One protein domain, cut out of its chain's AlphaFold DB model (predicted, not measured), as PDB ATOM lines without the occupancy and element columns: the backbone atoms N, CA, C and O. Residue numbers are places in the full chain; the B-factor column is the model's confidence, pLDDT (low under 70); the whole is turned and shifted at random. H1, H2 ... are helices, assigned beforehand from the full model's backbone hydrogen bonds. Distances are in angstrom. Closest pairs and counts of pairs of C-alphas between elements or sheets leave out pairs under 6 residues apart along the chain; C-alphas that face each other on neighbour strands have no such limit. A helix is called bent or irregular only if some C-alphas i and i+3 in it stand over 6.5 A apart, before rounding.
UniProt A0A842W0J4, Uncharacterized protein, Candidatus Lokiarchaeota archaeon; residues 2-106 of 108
ATOM      1  N   ILE A   2     234.863 212.216 235.400       80.62
ATOM      2  CA  ILE A   2     235.455 213.252 236.288       80.62
ATOM      3  C   ILE A   2     236.090 214.419 235.501       80.62
ATOM      4  O   ILE A   2     235.799 215.574 235.764       80.62
ATOM      5  N   HIS A   3     236.840 214.123 234.436       77.69
ATOM      6  CA  HIS A   3     237.492 215.148 233.608       77.69
ATOM      7  C   HIS A   3     236.526 216.090 232.853       77.69
ATOM      8  O   HIS A   3     236.924 217.166 232.423       77.69
ATOM      9  N   GLN A   4     235.263 215.691 232.655       81.19
ATOM     10  CA  GLN A   4     234.245 216.575 232.068       81.19
ATOM     11  C   GLN A   4     233.684 217.543 233.114       81.19
ATOM     12  O   GLN A   4     233.465 218.703 232.792       81.19
ATOM     13  N   ILE A   5     233.548 217.085 234.362       84.12
ATOM     14  CA  ILE A   5     233.092 217.897 235.495       84.12
ATOM     15  C   ILE A   5     234.113 218.999 235.802       84.12
ATOM     16  O   ILE A   5     233.734 220.155 235.948       84.12
ATOM     17  N   ASP A   6     235.411 218.674 235.818       89.25
ATOM     18  CA  ASP A   6     236.464 219.674 236.060       89.25
ATOM     19  C   ASP A   6     236.452 220.780 234.998       89.25
ATOM     20  O   ASP A   6     236.581 221.962 235.314       89.25
ATOM     21  N   LYS A   7     236.229 220.400 233.733       88.88
ATOM     22  CA  LYS A   7     236.164 221.345 232.619       88.88
ATOM     23  C   LYS A   7     234.928 222.241 232.705       88.88
ATOM     24  O   LYS A   7     235.038 223.428 232.427       88.88
ATOM     25  N   GLU A   8     233.773 221.705 233.097       88.62
ATOM     26  CA  GLU A   8     232.561 222.504 233.328       88.62
ATOM     27  C   GLU A   8     232.763 223.509 234.473       88.62
ATOM     28  O   GLU A   8     232.487 224.693 234.289       88.62
ATOM     29  N   ILE A   9     233.360 223.087 235.596       89.25
ATOM     30  CA  ILE A   9     233.667 223.966 236.741       89.25
ATOM     31  C   ILE A   9     234.650 225.079 236.352       89.25
ATOM     32  O   ILE A   9     234.490 226.231 236.759       89.25
ATOM     33  N   GLU A  10     235.687 224.756 235.580       89.12
ATOM     34  CA  GLU A  10     236.683 225.736 235.136       89.12
ATOM     35  C   GLU A  10     236.078 226.756 234.158       89.12
ATOM     36  O   GLU A  10     236.375 227.951 234.239       89.12
ATOM     37  N   GLN A  11     235.169 226.313 233.282       91.50
ATOM     38  CA  GLN A  11     234.412 227.208 232.407       91.50
ATOM     39  C   GLN A  11     233.452 228.107 233.201       91.50
ATOM     40  O   GLN A  11     233.432 229.313 232.953       91.50
ATOM     41  N   GLU A  12     232.711 227.574 234.179       92.69
ATOM     42  CA  GLU A  12     231.831 228.379 235.041       92.69
ATOM     43  C   GLU A  12     232.610 229.450 235.811       92.69
ATOM     44  O   GLU A  12     232.215 230.619 235.810       92.69
ATOM     45  N   LYS A  13     233.758 229.086 236.398       91.88
ATOM     46  CA  LYS A  13     234.648 230.044 237.072       91.88
ATOM     47  C   LYS A  13     235.126 231.140 236.126       91.88
ATOM     48  O   LYS A  13     235.071 232.311 236.487       91.88
ATOM     49  N   SER A  14     235.537 230.780 234.908       93.06
ATOM     50  CA  SER A  14     235.989 231.753 233.907       93.06
ATOM     51  C   SER A  14     234.885 232.736 233.496       93.06
ATOM     52  O   SER A  14     235.150 233.924 233.292       93.06
ATOM     53  N   ILE A  15     233.636 232.268 233.390       94.44
ATOM     54  CA  ILE A  15     232.478 233.117 233.078       94.44
ATOM     55  C   ILE A  15     232.168 234.056 234.249       94.44
ATOM     56  O   ILE A  15     231.973 235.254 234.029       94.44
ATOM     57  N   ALA A  16     232.165 233.540 235.481       95.31
ATOM     58  CA  ALA A  16     231.929 234.334 236.685       95.31
ATOM     59  C   ALA A  16     232.999 235.423 236.878       95.31
ATOM     60  O   ALA A  16     232.654 236.578 237.109       95.31
ATOM     61  N   GLU A  17     234.278 235.091 236.687       95.44
ATOM     62  CA  GLU A  17     235.398 236.037 236.802       95.44
ATOM     63  C   GLU A  17     235.284 237.187 235.789       95.44
ATOM     64  O   GLU A  17     235.451 238.361 236.129       95.44
ATOM     65  N   LYS A  18     234.932 236.875 234.535       95.38
ATOM     66  CA  LYS A  18     234.680 237.902 233.512       95.38
ATOM     67  C   LYS A  18     233.497 238.797 233.882       95.38
ATOM     68  O   LYS A  18     233.558 240.002 233.634       95.38
ATOM     69  N   ALA A  19     232.441 238.231 234.464       96.31
ATOM     70  CA  ALA A  19     231.271 238.984 234.899       96.31
ATOM     71  C   ALA A  19     231.588 239.904 236.088       96.31
ATOM     72  O   ALA A  19     231.205 241.072 236.055       96.31
ATOM     73  N   GLU A  20     232.329 239.426 237.091       95.88
ATOM     74  CA  GLU A  20     232.788 240.239 238.225       95.88
ATOM     75  C   GLU A  20     233.702 241.377 237.773       95.88
ATOM     76  O   GLU A  20     233.511 242.522 238.182       95.88
ATOM     77  N   SER A  21     234.661 241.089 236.887       95.75
ATOM     78  CA  SER A  21     235.556 242.109 236.335       95.75
ATOM     79  C   SER A  21     234.770 243.197 235.601       95.75
ATOM     80  O   SER A  21     234.981 244.388 235.837       95.75
ATOM     81  N   PHE A  22     233.808 242.802 234.764       96.06
ATOM     82  CA  PHE A  22     232.943 243.740 234.057       96.06
ATOM     83  C   PHE A  22     232.056 244.552 235.012       96.06
ATOM     84  O   PHE A  22     231.975 245.775 234.885       96.06
ATOM     85  N   ALA A  23     231.434 243.895 235.996       95.81
ATOM     86  CA  ALA A  23     230.614 244.552 237.007       95.81
ATOM     87  C   ALA A  23     231.431 245.570 237.812       95.81
ATOM     88  O   ALA A  23     230.992 246.701 237.971       95.81
ATOM     89  N   SER A  24     232.640 245.216 238.246       95.31
ATOM     90  CA  SER A  24     233.540 246.103 238.992       95.31
ATOM     91  C   SER A  24     233.914 247.366 238.202       95.31
ATOM     92  O   SER A  24     233.886 248.475 238.741       95.31
ATOM     93  N   ILE A  25     234.179 247.238 236.896       96.31
ATOM     94  CA  ILE A  25     234.450 248.395 236.024       96.31
ATOM     95  C   ILE A  25     233.238 249.334 235.972       96.31
ATOM     96  O   ILE A  25     233.385 250.547 236.114       96.31
ATOM     97  N   ILE A  26     232.031 248.790 235.813       95.81
ATOM     98  CA  ILE A  26     230.803 249.597 235.771       95.81
ATOM     99  C   ILE A  26     230.508 250.238 237.130       95.81
ATOM    100  O   ILE A  26     230.163 251.422 237.185       95.81
ATOM    101  N   LEU A  27     230.640 249.472 238.214       92.81
ATOM    102  CA  LEU A  27     230.397 249.936 239.577       92.81
ATOM    103  C   LEU A  27     231.362 251.062 239.938       92.81
ATOM    104  O   LEU A  27     230.907 252.131 240.316       92.81
ATOM    105  N   SER A  28     232.665 250.898 239.706       93.88
ATOM    106  CA  SER A  28     233.655 251.945 240.006       93.88
ATOM    107  C   SER A  28     233.426 253.242 239.222       93.88
ATOM    108  O   SER A  28     233.586 254.330 239.776       93.88
ATOM    109  N   PHE A  29     232.995 253.160 237.957       93.94
ATOM    110  CA  PHE A  29     232.619 254.348 237.187       93.94
ATOM    111  C   PHE A  29     231.360 255.016 237.752       93.94
ATOM    112  O   PHE A  29     231.324 256.233 237.929       93.94
ATOM    113  N   THR A  30     230.337 254.222 238.067       89.12
ATOM    114  CA  THR A  30     229.060 254.714 238.598       89.12
ATOM    115  C   THR A  30     229.238 255.334 239.982       89.12
ATOM    116  O   THR A  30     228.774 256.449 240.215       89.12
ATOM    117  N   ASP A  31     229.963 254.662 240.871       87.50
ATOM    118  CA  ASP A  31     230.222 255.092 242.245       87.50
ATOM    119  C   ASP A  31     231.176 256.287 242.310       87.50
ATOM    120  O   ASP A  31     231.065 257.103 243.218       87.50
ATOM    121  N   GLY A  32     232.092 256.441 241.348       87.62
ATOM    122  CA  GLY A  32     232.948 257.626 241.251       87.62
ATOM    123  C   GLY A  32     232.232 258.836 240.644       87.62
ATOM    124  O   GLY A  32     232.401 259.966 241.107       87.62
ATOM    125  N   PHE A  33     231.409 258.617 239.615       89.88
ATOM    126  CA  PHE A  33     230.715 259.694 238.908       89.88
ATOM    127  C   PHE A  33     229.474 260.191 239.657       89.88
ATOM    128  O   PHE A  33     229.191 261.390 239.663       89.88
ATOM    129  N   SER A  34     228.744 259.293 240.320       89.19
ATOM    130  CA  SER A  34     227.498 259.621 241.017       89.19
ATOM    131  C   SER A  34     227.681 260.701 242.096       89.19
ATOM    132  O   SER A  34     226.973 261.705 242.019       89.19
ATOM    133  N   PRO A  35     228.655 260.628 243.029       86.06
ATOM    134  CA  PRO A  35     228.892 261.692 244.006       86.06
ATOM    135  C   PRO A  35     229.311 263.018 243.367       86.06
ATOM    136  O   PRO A  35     228.956 264.080 243.871       86.06
ATOM    137  N   ALA A  36     230.034 262.978 242.242       87.00
ATOM    138  CA  ALA A  36     230.426 264.186 241.520       87.00
ATOM    139  C   ALA A  36     229.205 264.916 240.943       87.00
ATOM    140  O   ALA A  36     229.122 266.137 241.028       87.00
ATOM    141  N   VAL A  37     228.228 264.181 240.408       88.44
ATOM    142  CA  VAL A  37     226.952 264.758 239.957       88.44
ATOM    143  C   VAL A  37     226.063 265.131 241.145       88.44
ATOM    144  O   VAL A  37     225.417 266.176 241.130       88.44
ATOM    145  N   GLY A  38     226.048 264.309 242.194       87.62
ATOM    146  CA  GLY A  38     225.284 264.547 243.416       87.62
ATOM    147  C   GLY A  38     225.702 265.831 244.133       87.62
ATOM    148  O   GLY A  38     224.836 266.571 244.592       87.62
ATOM    149  N   SER A  39     226.998 266.157 244.158       87.81
ATOM    150  CA  SER A  39     227.497 267.395 244.775       87.81
ATOM    151  C   SER A  39     227.043 268.655 244.032       87.81
ATOM    152  O   SER A  39     226.812 269.689 244.656       87.81
ATOM    153  N   ILE A  40     226.798 268.573 242.716       92.12
ATOM    154  CA  ILE A  40     226.213 269.683 241.947       92.12
ATOM    155  C   ILE A  40     224.822 270.037 242.487       92.12
ATOM    156  O   ILE A  40     224.461 271.214 242.503       92.12
ATOM    157  N   ALA A  41     224.056 269.058 242.982       90.81
ATOM    158  CA  ALA A  41     222.750 269.325 243.583       90.81
ATOM    159  C   ALA A  41     222.861 270.234 244.822       90.81
ATOM    160  O   ALA A  41     222.043 271.138 244.991       90.81
ATOM    161  N   GLY A  42     223.909 270.057 245.633       91.06
ATOM    162  CA  GLY A  42     224.227 270.937 246.759       91.06
ATOM    163  C   GLY A  42     224.583 272.364 246.325       91.06
ATOM    164  O   GLY A  42     224.313 273.313 247.057       91.06
ATOM    165  N   LEU A  43     225.108 272.553 245.111       93.00
ATOM    166  CA  LEU A  43     225.456 273.872 244.569       93.00
ATOM    167  C   LEU A  43     224.253 274.646 244.016       93.00
ATOM    168  O   LEU A  43     224.348 275.862 243.856       93.00
ATOM    169  N   ILE A  44     223.116 273.986 243.758       92.88
ATOM    170  CA  ILE A  44     221.913 274.608 243.171       92.88
ATOM    171  C   ILE A  44     221.515 275.921 243.875       92.88
ATOM    172  O   ILE A  44     221.320 276.911 243.169       92.88
ATOM    173  N   PRO A  45     221.434 276.012 245.219       91.06
ATOM    174  CA  PRO A  45     221.041 277.250 245.897       91.06
ATOM    175  C   PRO A  45     221.969 278.433 245.610       91.06
ATOM    176  O   PRO A  45     221.508 279.571 245.564       91.06
ATOM    177  N   PHE A  46     223.255 278.175 245.371       92.69
ATOM    178  CA  PHE A  46     224.249 279.215 245.101       92.69
ATOM    179  C   PHE A  46     224.143 279.805 243.691       92.69
ATOM    180  O   PHE A  46     224.669 280.886 243.450       92.69
ATOM    181  N   PHE A  47     223.441 279.145 242.764       93.06
ATOM    182  CA  PHE A  47     223.151 279.733 241.451       93.06
ATOM    183  C   PHE A  47     222.054 280.803 241.507       93.06
ATOM    184  O   PHE A  47     221.970 281.630 240.601       93.06
ATOM    185  N   PHE A  48     221.210 280.788 242.545       88.25
ATOM    186  CA  PHE A  48     220.022 281.644 242.640       88.25
ATOM    187  C   PHE A  48     220.022 282.583 243.851       88.25
ATOM    188  O   PHE A  48     219.173 283.470 243.919       88.25
ATOM    189  N   GLY A  49     220.937 282.399 244.807       81.62
ATOM    190  CA  GLY A  49     221.030 283.207 246.019       81.62
ATOM    191  C   GLY A  49     222.442 283.718 246.282       81.62
ATOM    192  O   GLY A  49     223.427 283.106 245.875       81.62
ATOM    193  N   ASP A  50     222.534 284.825 247.018       89.44
ATOM    194  CA  ASP A  50     223.809 285.325 247.531       89.44
ATOM    195  C   ASP A  50     224.459 284.282 248.458       89.44
ATOM    196  O   ASP A  50     223.731 283.518 249.103       89.44
ATOM    197  N   PRO A  51     225.798 284.249 248.594       89.06
ATOM    198  CA  PRO A  51     226.517 283.364 249.518       89.06
ATOM    199  C   PRO A  51     226.314 283.799 250.981       89.06
ATOM    200  O   PRO A  51     227.231 284.199 251.693       89.06
ATOM    201  N   SER A  52     225.062 283.750 251.421       94.44
ATOM    202  CA  SER A  52     224.594 284.047 252.765       94.44
ATOM    203  C   SER A  52     224.508 282.766 253.586       94.44
ATOM    204  O   SER A  52     224.376 281.667 253.043       94.44
ATOM    205  N   MET A  53     224.499 282.901 254.914       94.12
ATOM    206  CA  MET A  53     224.303 281.769 255.825       94.12
ATOM    207  C   MET A  53     223.034 280.966 255.491       94.12
ATOM    208  O   MET A  53     223.028 279.742 255.584       94.12
ATOM    209  N   THR A  54     221.970 281.638 255.049       94.12
ATOM    210  CA  THR A  54     220.726 280.986 254.628       94.12
ATOM    211  C   THR A  54     220.947 280.070 253.425       94.12
ATOM    212  O   THR A  54     220.485 278.932 253.440       94.12
ATOM    213  N   THR A  55     221.698 280.518 252.419       94.62
ATOM    214  CA  THR A  55     222.027 279.723 251.224       94.62
ATOM    215  C   THR A  55     222.858 278.491 251.582       94.62
ATOM    216  O   THR A  55     222.561 277.399 251.099       94.62
ATOM    217  N   TYR A  56     223.822 278.634 252.499       94.06
ATOM    218  CA  TYR A  56     224.588 277.503 253.038       94.06
ATOM    219  C   TYR A  56     223.697 276.487 253.757       94.06
ATOM    220  O   TYR A  56     223.811 275.290 253.504       94.06
ATOM    221  N   ILE A  57     222.783 276.941 254.620       94.75
ATOM    222  CA  ILE A  57     221.861 276.048 255.338       94.75
ATOM    223  C   ILE A  57     220.954 275.297 254.355       94.75
ATOM    224  O   ILE A  57     220.763 274.092 254.503       94.75
ATOM    225  N   ILE A  58     220.417 275.981 253.340       94.75
ATOM    226  CA  ILE A  58     219.563 275.353 252.319       94.75
ATOM    227  C   ILE A  58     220.353 274.299 251.537       94.75
ATOM    228  O   ILE A  58     219.864 273.187 251.350       94.75
ATOM    229  N   SER A  59     221.572 274.635 251.114       94.44
ATOM    230  CA  SER A  59     222.479 273.713 250.427       94.44
ATOM    231  C   SER A  59     222.771 272.468 251.266       94.44
ATOM    232  O   SER A  59     222.582 271.349 250.798       94.44
ATOM    233  N   PHE A  60     223.105 272.654 252.541       93.56
ATOM    234  CA  PHE A  60     223.388 271.552 253.453       93.56
ATOM    235  C   PHE A  60     222.168 270.643 253.675       93.56
ATOM    236  O   PHE A  60     222.284 269.418 253.666       93.56
ATOM    237  N   ILE A  61     220.972 271.223 253.823       95.12
ATOM    238  CA  ILE A  61     219.726 270.451 253.925       95.12
ATOM    239  C   ILE A  61     219.479 269.654 252.638       95.12
ATOM    240  O   ILE A  61     219.088 268.490 252.716       95.12
ATOM    241  N   LEU A  62     219.719 270.249 251.466       95.06
ATOM    242  CA  LEU A  62     219.587 269.548 250.187       95.06
ATOM    243  C   LEU A  62     220.546 268.361 250.089       95.06
ATOM    244  O   LEU A  62     220.115 267.291 249.671       95.06
ATOM    245  N   GLU A  63     221.800 268.504 250.517       93.69
ATOM    246  CA  GLU A  63     222.750 267.386 250.533       93.69
ATOM    247  C   GLU A  63     222.288 266.249 251.452       93.69
ATOM    248  O   GLU A  63     222.326 265.086 251.051       93.69
ATOM    249  N   ILE A  64     221.759 266.561 252.641       94.81
ATOM    250  CA  ILE A  64     221.170 265.546 253.530       94.81
ATOM    251  C   ILE A  64     219.986 264.844 252.852       94.81
ATOM    252  O   ILE A  64     219.873 263.619 252.930       94.81
ATOM    253  N   VAL A  65     219.112 265.590 252.169       94.94
ATOM    254  CA  VAL A  65     217.972 265.018 251.434       94.94
ATOM    255  C   VAL A  65     218.451 264.106 250.304       94.94
ATOM    256  O   VAL A  65     217.901 263.017 250.136       94.94
ATOM    257  N   VAL A  66     219.484 264.504 249.560       93.62
ATOM    258  CA  VAL A  66     220.084 263.690 248.491       93.62
ATOM    259  C   VAL A  66     220.705 262.411 249.060       93.62
ATOM    260  O   VAL A  66     220.432 261.329 248.539       93.62
ATOM    261  N   LEU A  67     221.466 262.497 250.156       93.25
ATOM    262  CA  LEU A  67     222.034 261.325 250.837       93.25
ATOM    263  C   LEU A  67     220.947 260.376 251.341       93.25
ATOM    264  O   LEU A  67     221.032 259.163 251.140       93.25
ATOM    265  N   PHE A  68     219.892 260.914 251.949       94.50
ATOM    266  CA  PHE A  68     218.771 260.106 252.407       94.50
ATOM    267  C   PHE A  68     218.037 259.445 251.233       94.50
ATOM    268  O   PHE A  68     217.685 258.270 251.318       94.50
ATOM    269  N   ALA A  69     217.831 260.159 250.122       93.81
ATOM    270  CA  ALA A  69     217.216 259.608 248.918       93.81
ATOM    271  C   ALA A  69     218.064 258.483 248.299       93.81
ATOM    272  O   ALA A  69     217.510 257.465 247.878       93.81
ATOM    273  N   LEU A  70     219.394 258.621 248.299       91.75
ATOM    274  CA  LEU A  70     220.322 257.555 247.907       91.75
ATOM    275  C   LEU A  70     220.208 256.343 248.839       91.75
ATOM    276  O   LEU A  70     220.079 255.215 248.365       91.75
ATOM    277  N   GLY A  71     220.168 256.563 250.154       91.94
ATOM    278  CA  GLY A  71     219.923 255.493 251.121       91.94
ATOM    279  C   GLY A  71     218.566 254.811 250.902       91.94
ATOM    280  O   GLY A  71     218.486 253.587 250.878       91.94
ATOM    281  N   ALA A  72     217.503 255.569 250.630       93.75
ATOM    282  CA  ALA A  72     216.183 255.026 250.305       93.75
ATOM    283  C   ALA A  72     216.186 254.197 249.010       93.75
ATOM    284  O   ALA A  72     215.524 253.157 248.930       93.75
ATOM    285  N   TYR A  73     216.942 254.633 248.001       91.81
ATOM    286  CA  TYR A  73     217.137 253.888 246.763       91.81
ATOM    287  C   TYR A  73     217.839 252.547 247.019       91.81
ATOM    288  O   TYR A  73     217.353 251.507 246.566       91.81
ATOM    289  N   LEU A  74     218.915 252.552 247.810       89.94
ATOM    290  CA  LEU A  74     219.609 251.328 248.215       89.94
ATOM    291  C   LEU A  74     218.709 250.415 249.054       89.94
ATOM    292  O   LEU A  74     218.698 249.210 248.832       89.94
ATOM    293  N   ALA A  75     217.881 250.964 249.943       93.25
ATOM    294  CA  ALA A  75     216.917 250.180 250.714       93.25
ATOM    295  C   ALA A  75     215.950 249.406 249.810       93.25
ATOM    296  O   ALA A  75     215.673 248.230 250.041       93.25
ATOM    297  N   LYS A  76     215.467 250.060 248.745       92.56
ATOM    298  CA  LYS A  76     214.571 249.445 247.762       92.56
ATOM    299  C   LYS A  76     215.267 248.329 246.980       92.56
ATOM    300  O   LYS A  76     214.635 247.305 246.728       92.56
ATOM    301  N   ILE A  77     216.535 248.516 246.600       91.88
ATOM    302  CA  ILE A  77     217.318 247.484 245.900       91.88
ATOM    303  C   ILE A  77     217.600 246.284 246.814       91.88
ATOM    304  O   ILE A  77     217.507 245.141 246.372       91.88
ATOM    305  N   SER A  78     217.860 246.548 248.096       89.69
ATOM    306  CA  SER A  78     218.171 245.547 249.120       89.69
ATOM    307  C   SER A  78     216.933 244.912 249.763       89.69
ATOM    308  O   SER A  78     217.079 244.036 250.608       89.69
ATOM    309  N   GLN A  79     215.722 245.346 249.390       90.38
ATOM    310  CA  GLN A  79     214.452 244.946 250.014       90.38
ATOM    311  C   GLN A  79     214.442 245.083 251.553       90.38
ATOM    312  O   GLN A  79     213.838 244.274 252.254       90.38
ATOM    313  N   ASP A  80     215.088 246.125 252.079       91.38
ATOM    314  CA  ASP A  80     215.145 246.434 253.514       91.38
ATOM    315  C   ASP A  80     214.433 247.778 253.793       91.38
ATOM    316  O   ASP A  80     213.905 248.468 252.915       91.38
ATOM    317  N   SER A  81     214.374 248.148 255.061       94.81
ATOM    318  CA  SER A  81     213.780 249.363 255.589       94.81
ATOM    319  C   SER A  81     214.478 250.634 255.087       94.81
ATOM    320  O   SER A  81     215.652 250.898 255.352       94.81
ATOM    321  N   ILE A  82     213.690 251.486 254.421       93.69
ATOM    322  CA  ILE A  82     214.110 252.795 253.893       93.69
ATOM    323  C   ILE A  82     214.736 253.679 254.973       93.69
ATOM    324  O   ILE A  82     215.759 254.309 254.734       93.69
ATOM    325  N   LEU A  83     214.137 253.712 256.168       93.25
ATOM    326  CA  LEU A  83     214.627 254.540 257.270       93.25
ATOM    327  C   LEU A  83     216.022 254.121 257.740       93.25
ATOM    328  O   LEU A  83     216.849 254.989 257.998       93.25
ATOM    329  N   LYS A  84     216.291 252.814 257.831       93.50
ATOM    330  CA  LYS A  84     217.584 252.291 258.282       93.50
ATOM    331  C   LYS A  84     218.688 252.677 257.302       93.50
ATOM    332  O   LYS A  84     219.616 253.370 257.691       93.50
ATOM    333  N   TYR A  85     218.528 252.324 256.029       95.12
ATOM    334  CA  TYR A  85     219.516 252.638 254.991       95.12
ATOM    335  C   TYR A  85     219.665 254.146 254.746       95.12
ATOM    336  O   TYR A  85     220.771 254.630 254.512       95.12
ATOM    337  N   GLY A  86     218.570 254.909 254.821       92.69
ATOM    338  CA  GLY A  86     218.602 256.369 254.743       92.69
ATOM    339  C   GLY A  86     219.457 256.987 255.851       92.69
ATOM    340  O   GLY A  86     220.326 257.812 255.572       92.69
ATOM    341  N   LEU A  87     219.253 256.557 257.100       95.38
ATOM    342  CA  LEU A  87     220.053 257.019 258.237       95.38
ATOM    343  C   LEU A  87     221.498 256.518 258.176       95.38
ATOM    344  O   LEU A  87     222.402 257.295 258.463       95.38
ATOM    345  N   GLU A  88     221.732 255.267 257.773       95.62
ATOM    346  CA  GLU A  88     223.081 254.724 257.568       95.62
ATOM    347  C   GLU A  88     223.872 255.564 256.556       95.62
ATOM    348  O   GLU A  88     225.027 255.893 256.822       95.62
ATOM    349  N   MET A  89     223.251 255.995 255.452       94.81
ATOM    350  CA  MET A  89     223.915 256.853 254.463       94.81
ATOM    351  C   MET A  89     224.197 258.269 254.974       94.81
ATOM    352  O   MET A  89     225.278 258.808 254.731       94.81
ATOM    353  N   VAL A  90     223.267 258.877 255.716       95.81
ATOM    354  CA  VAL A  90     223.519 260.184 256.348       95.81
ATOM    355  C   VAL A  90     224.660 260.076 257.366       95.81
ATOM    356  O   VAL A  90     225.554 260.921 257.379       95.81
ATOM    357  N   LEU A  91     224.676 259.016 258.181       96.94
ATOM    358  CA  LEU A  91     225.756 258.751 259.134       96.94
ATOM    359  C   LEU A  91     227.092 258.513 258.432       96.94
ATOM    360  O   LEU A  91     228.103 259.048 258.883       96.94
ATOM    361  N   ALA A  92     227.103 257.771 257.323       94.81
ATOM    362  CA  ALA A  92     228.294 257.603 256.502       94.81
ATOM    363  C   ALA A  92     228.828 258.963 256.032       94.81
ATOM    364  O   ALA A  92     230.007 259.235 256.223       94.81
ATOM    365  N   GLY A  93     227.960 259.856 255.540       93.00
ATOM    366  CA  GLY A  93     228.338 261.224 255.169       93.00
ATOM    367  C   GLY A  93     228.943 262.021 256.330       93.00
ATOM    368  O   GLY A  93     230.001 262.631 256.177       93.00
ATOM    369  N   VAL A  94     228.333 261.966 257.520       95.50
ATOM    370  CA  VAL A  94     228.880 262.608 258.731       95.50
ATOM    371  C   VAL A  94     230.262 262.046 259.074       95.50
ATOM    372  O   VAL A  94     231.192 262.814 259.316       95.50
ATOM    373  N   ILE A  95     230.425 260.722 259.060       96.88
ATOM    374  CA  ILE A  95     231.709 260.059 259.322       96.88
ATOM    375  C   ILE A  95     232.748 260.477 258.277       96.88
ATOM    376  O   ILE A  95     233.875 260.797 258.648       96.88
ATOM    377  N   THR A  96     232.382 260.535 256.995       92.62
ATOM    378  CA  THR A  96     233.267 260.999 255.921       92.62
ATOM    379  C   THR A  96     233.746 262.420 256.184       92.62
ATOM    380  O   THR A  96     234.950 262.650 256.133       92.62
ATOM    381  N   VAL A  97     232.857 263.350 256.545       91.94
ATOM    382  CA  VAL A  97     233.242 264.730 256.887       91.94
ATOM    383  C   VAL A  97     234.197 264.759 258.080       91.94
ATOM    384  O   VAL A  97     235.218 265.444 258.028       91.94
ATOM    385  N   LEU A  98     233.918 263.992 259.137       94.62
ATOM    386  CA  LEU A  98     234.800 263.905 260.305       94.62
ATOM    387  C   LEU A  98     236.188 263.366 259.933       94.62
ATOM    388  O   LEU A  98     237.195 263.919 260.374       94.62
ATOM    389  N   ILE A  99     236.255 262.330 259.093       95.19
ATOM    390  CA  ILE A  99     237.516 261.779 258.584       95.19
ATOM    391  C   ILE A  99     238.235 262.809 257.707       95.19
ATOM    392  O   ILE A  99     239.438 262.999 257.860       95.19
ATOM    393  N   SER A 100     237.527 263.510 256.821       90.75
ATOM    394  CA  SER A 100     238.104 264.562 255.979       90.75
ATOM    395  C   SER A 100     238.691 265.698 256.811       90.75
ATOM    396  O   SER A 100     239.783 266.166 256.498       90.75
ATOM    397  N   ILE A 101     238.018 266.106 257.891       91.75
ATOM    398  CA  ILE A 101     238.544 267.092 258.843       91.75
ATOM    399  C   ILE A 101     239.757 266.526 259.585       91.75
ATOM    400  O   ILE A 101     240.730 267.243 259.775       91.75
ATOM    401  N   LEU A 102     239.746 265.253 259.977       92.94
ATOM    402  CA  LEU A 102     240.879 264.633 260.666       92.94
ATOM    403  C   LEU A 102     242.124 264.528 259.768       92.94
ATOM    404  O   LEU A 102     243.238 264.747 260.233       92.94
ATOM    405  N   ILE A 103     241.933 264.213 258.486       92.06
ATOM    406  CA  ILE A 103     243.012 264.102 257.496       92.06
ATOM    407  C   ILE A 103     243.490 265.491 257.041       92.06
ATOM    408  O   ILE A 103     244.691 265.731 256.947       92.06
ATOM    409  N   GLY A 104     242.565 266.409 256.750       79.50
ATOM    410  CA  GLY A 104     242.868 267.744 256.222       79.50
ATOM    411  C   GLY A 104     243.212 268.790 257.287       79.50
ATOM    412  O   GLY A 104     243.960 269.722 257.011       79.50
ATOM    413  N   GLY A 105     242.714 268.630 258.513       65.06
ATOM    414  CA  GLY A 105     242.864 269.563 259.637       65.06
ATOM    415  C   GLY A 105     244.180 269.446 260.413       65.06
ATOM    416  O   GLY A 105     244.319 270.068 261.461       65.06
ATOM    417  N   GLY A 106     245.150 268.671 259.916       58.59
ATOM    418  CA  GLY A 106     246.492 268.538 260.500       58.59
ATOM    419  C   GLY A 106     247.455 269.702 260.218       58.59
ATOM    420  O   GLY A 106     248.600 269.644 260.654       58.59
TER     421      GLY A 106
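This is residues 2 to 106 of the 108 residues of an uncharacterized protein of Candidatus Lokiarchaeota archaeon (UniProt A0A842W0J4). A very long helix, H1, sticks out with residues 2 to 34 as a bare arm, and the much shorter H2 folds back along its far end, the two making a lopsided helical hairpin. H3 then turns off from the last part of H2 as a V, and residues 95 to 106, of which 95 to 104 belong to H3, stick out too. The printed part has 105 residues with three named helices, H1, H2, H3 in that order, and no named strand: the class is all helix. It is extended, with a radius of gyration of the C-alphas of 20.7 A and spans of 73 by 34 by 29 A, the arm of H1 making the length.

Find C-alpha 2 at (235.455, 213.252, 236.288); from there H1, residues 2 to 48, runs 70.4 A to C-alpha 48 at (220.022, 281.644, 242.640). It is irregular, with C-alphas 42 and 45 7.1 A apart, and has a kink of 31 degrees near residue 42. Next comes H2, residues 53 to 77, 36.4 A long. H3, residues 82 to 104, runs 32.5 A and ends at C-alpha 104 at (242.868, 267.744, 256.222).

Look first at H1 and H2, a helical hairpin: residues 38 to 46 of H1 touch residues 55 to 66 of H2, opposite ways at a shallow tilt of 22 degrees. Their closest C-alphas, of Gly 42 and Ser 59, are 4.9 A apart. H2 and H3 touch, with the closest C-alphas, of Gly 71 and Gly 86, 4.0 A apart. They run opposite ways at a steep tilt of 53 degrees. H1 and H3 are apart. In H2 and H3 every O i to N i+4 pair is within hydrogen-bond range; in H1, 33 of 43 are.

The two C-alphas farthest apart, of Ile 2 and Asp 50, are 73.9 A apart. The printed part has no cut, and both links are tight. Look to residues 105 to 106 for pLDDT under 70; the mean of the printed part is 91.5.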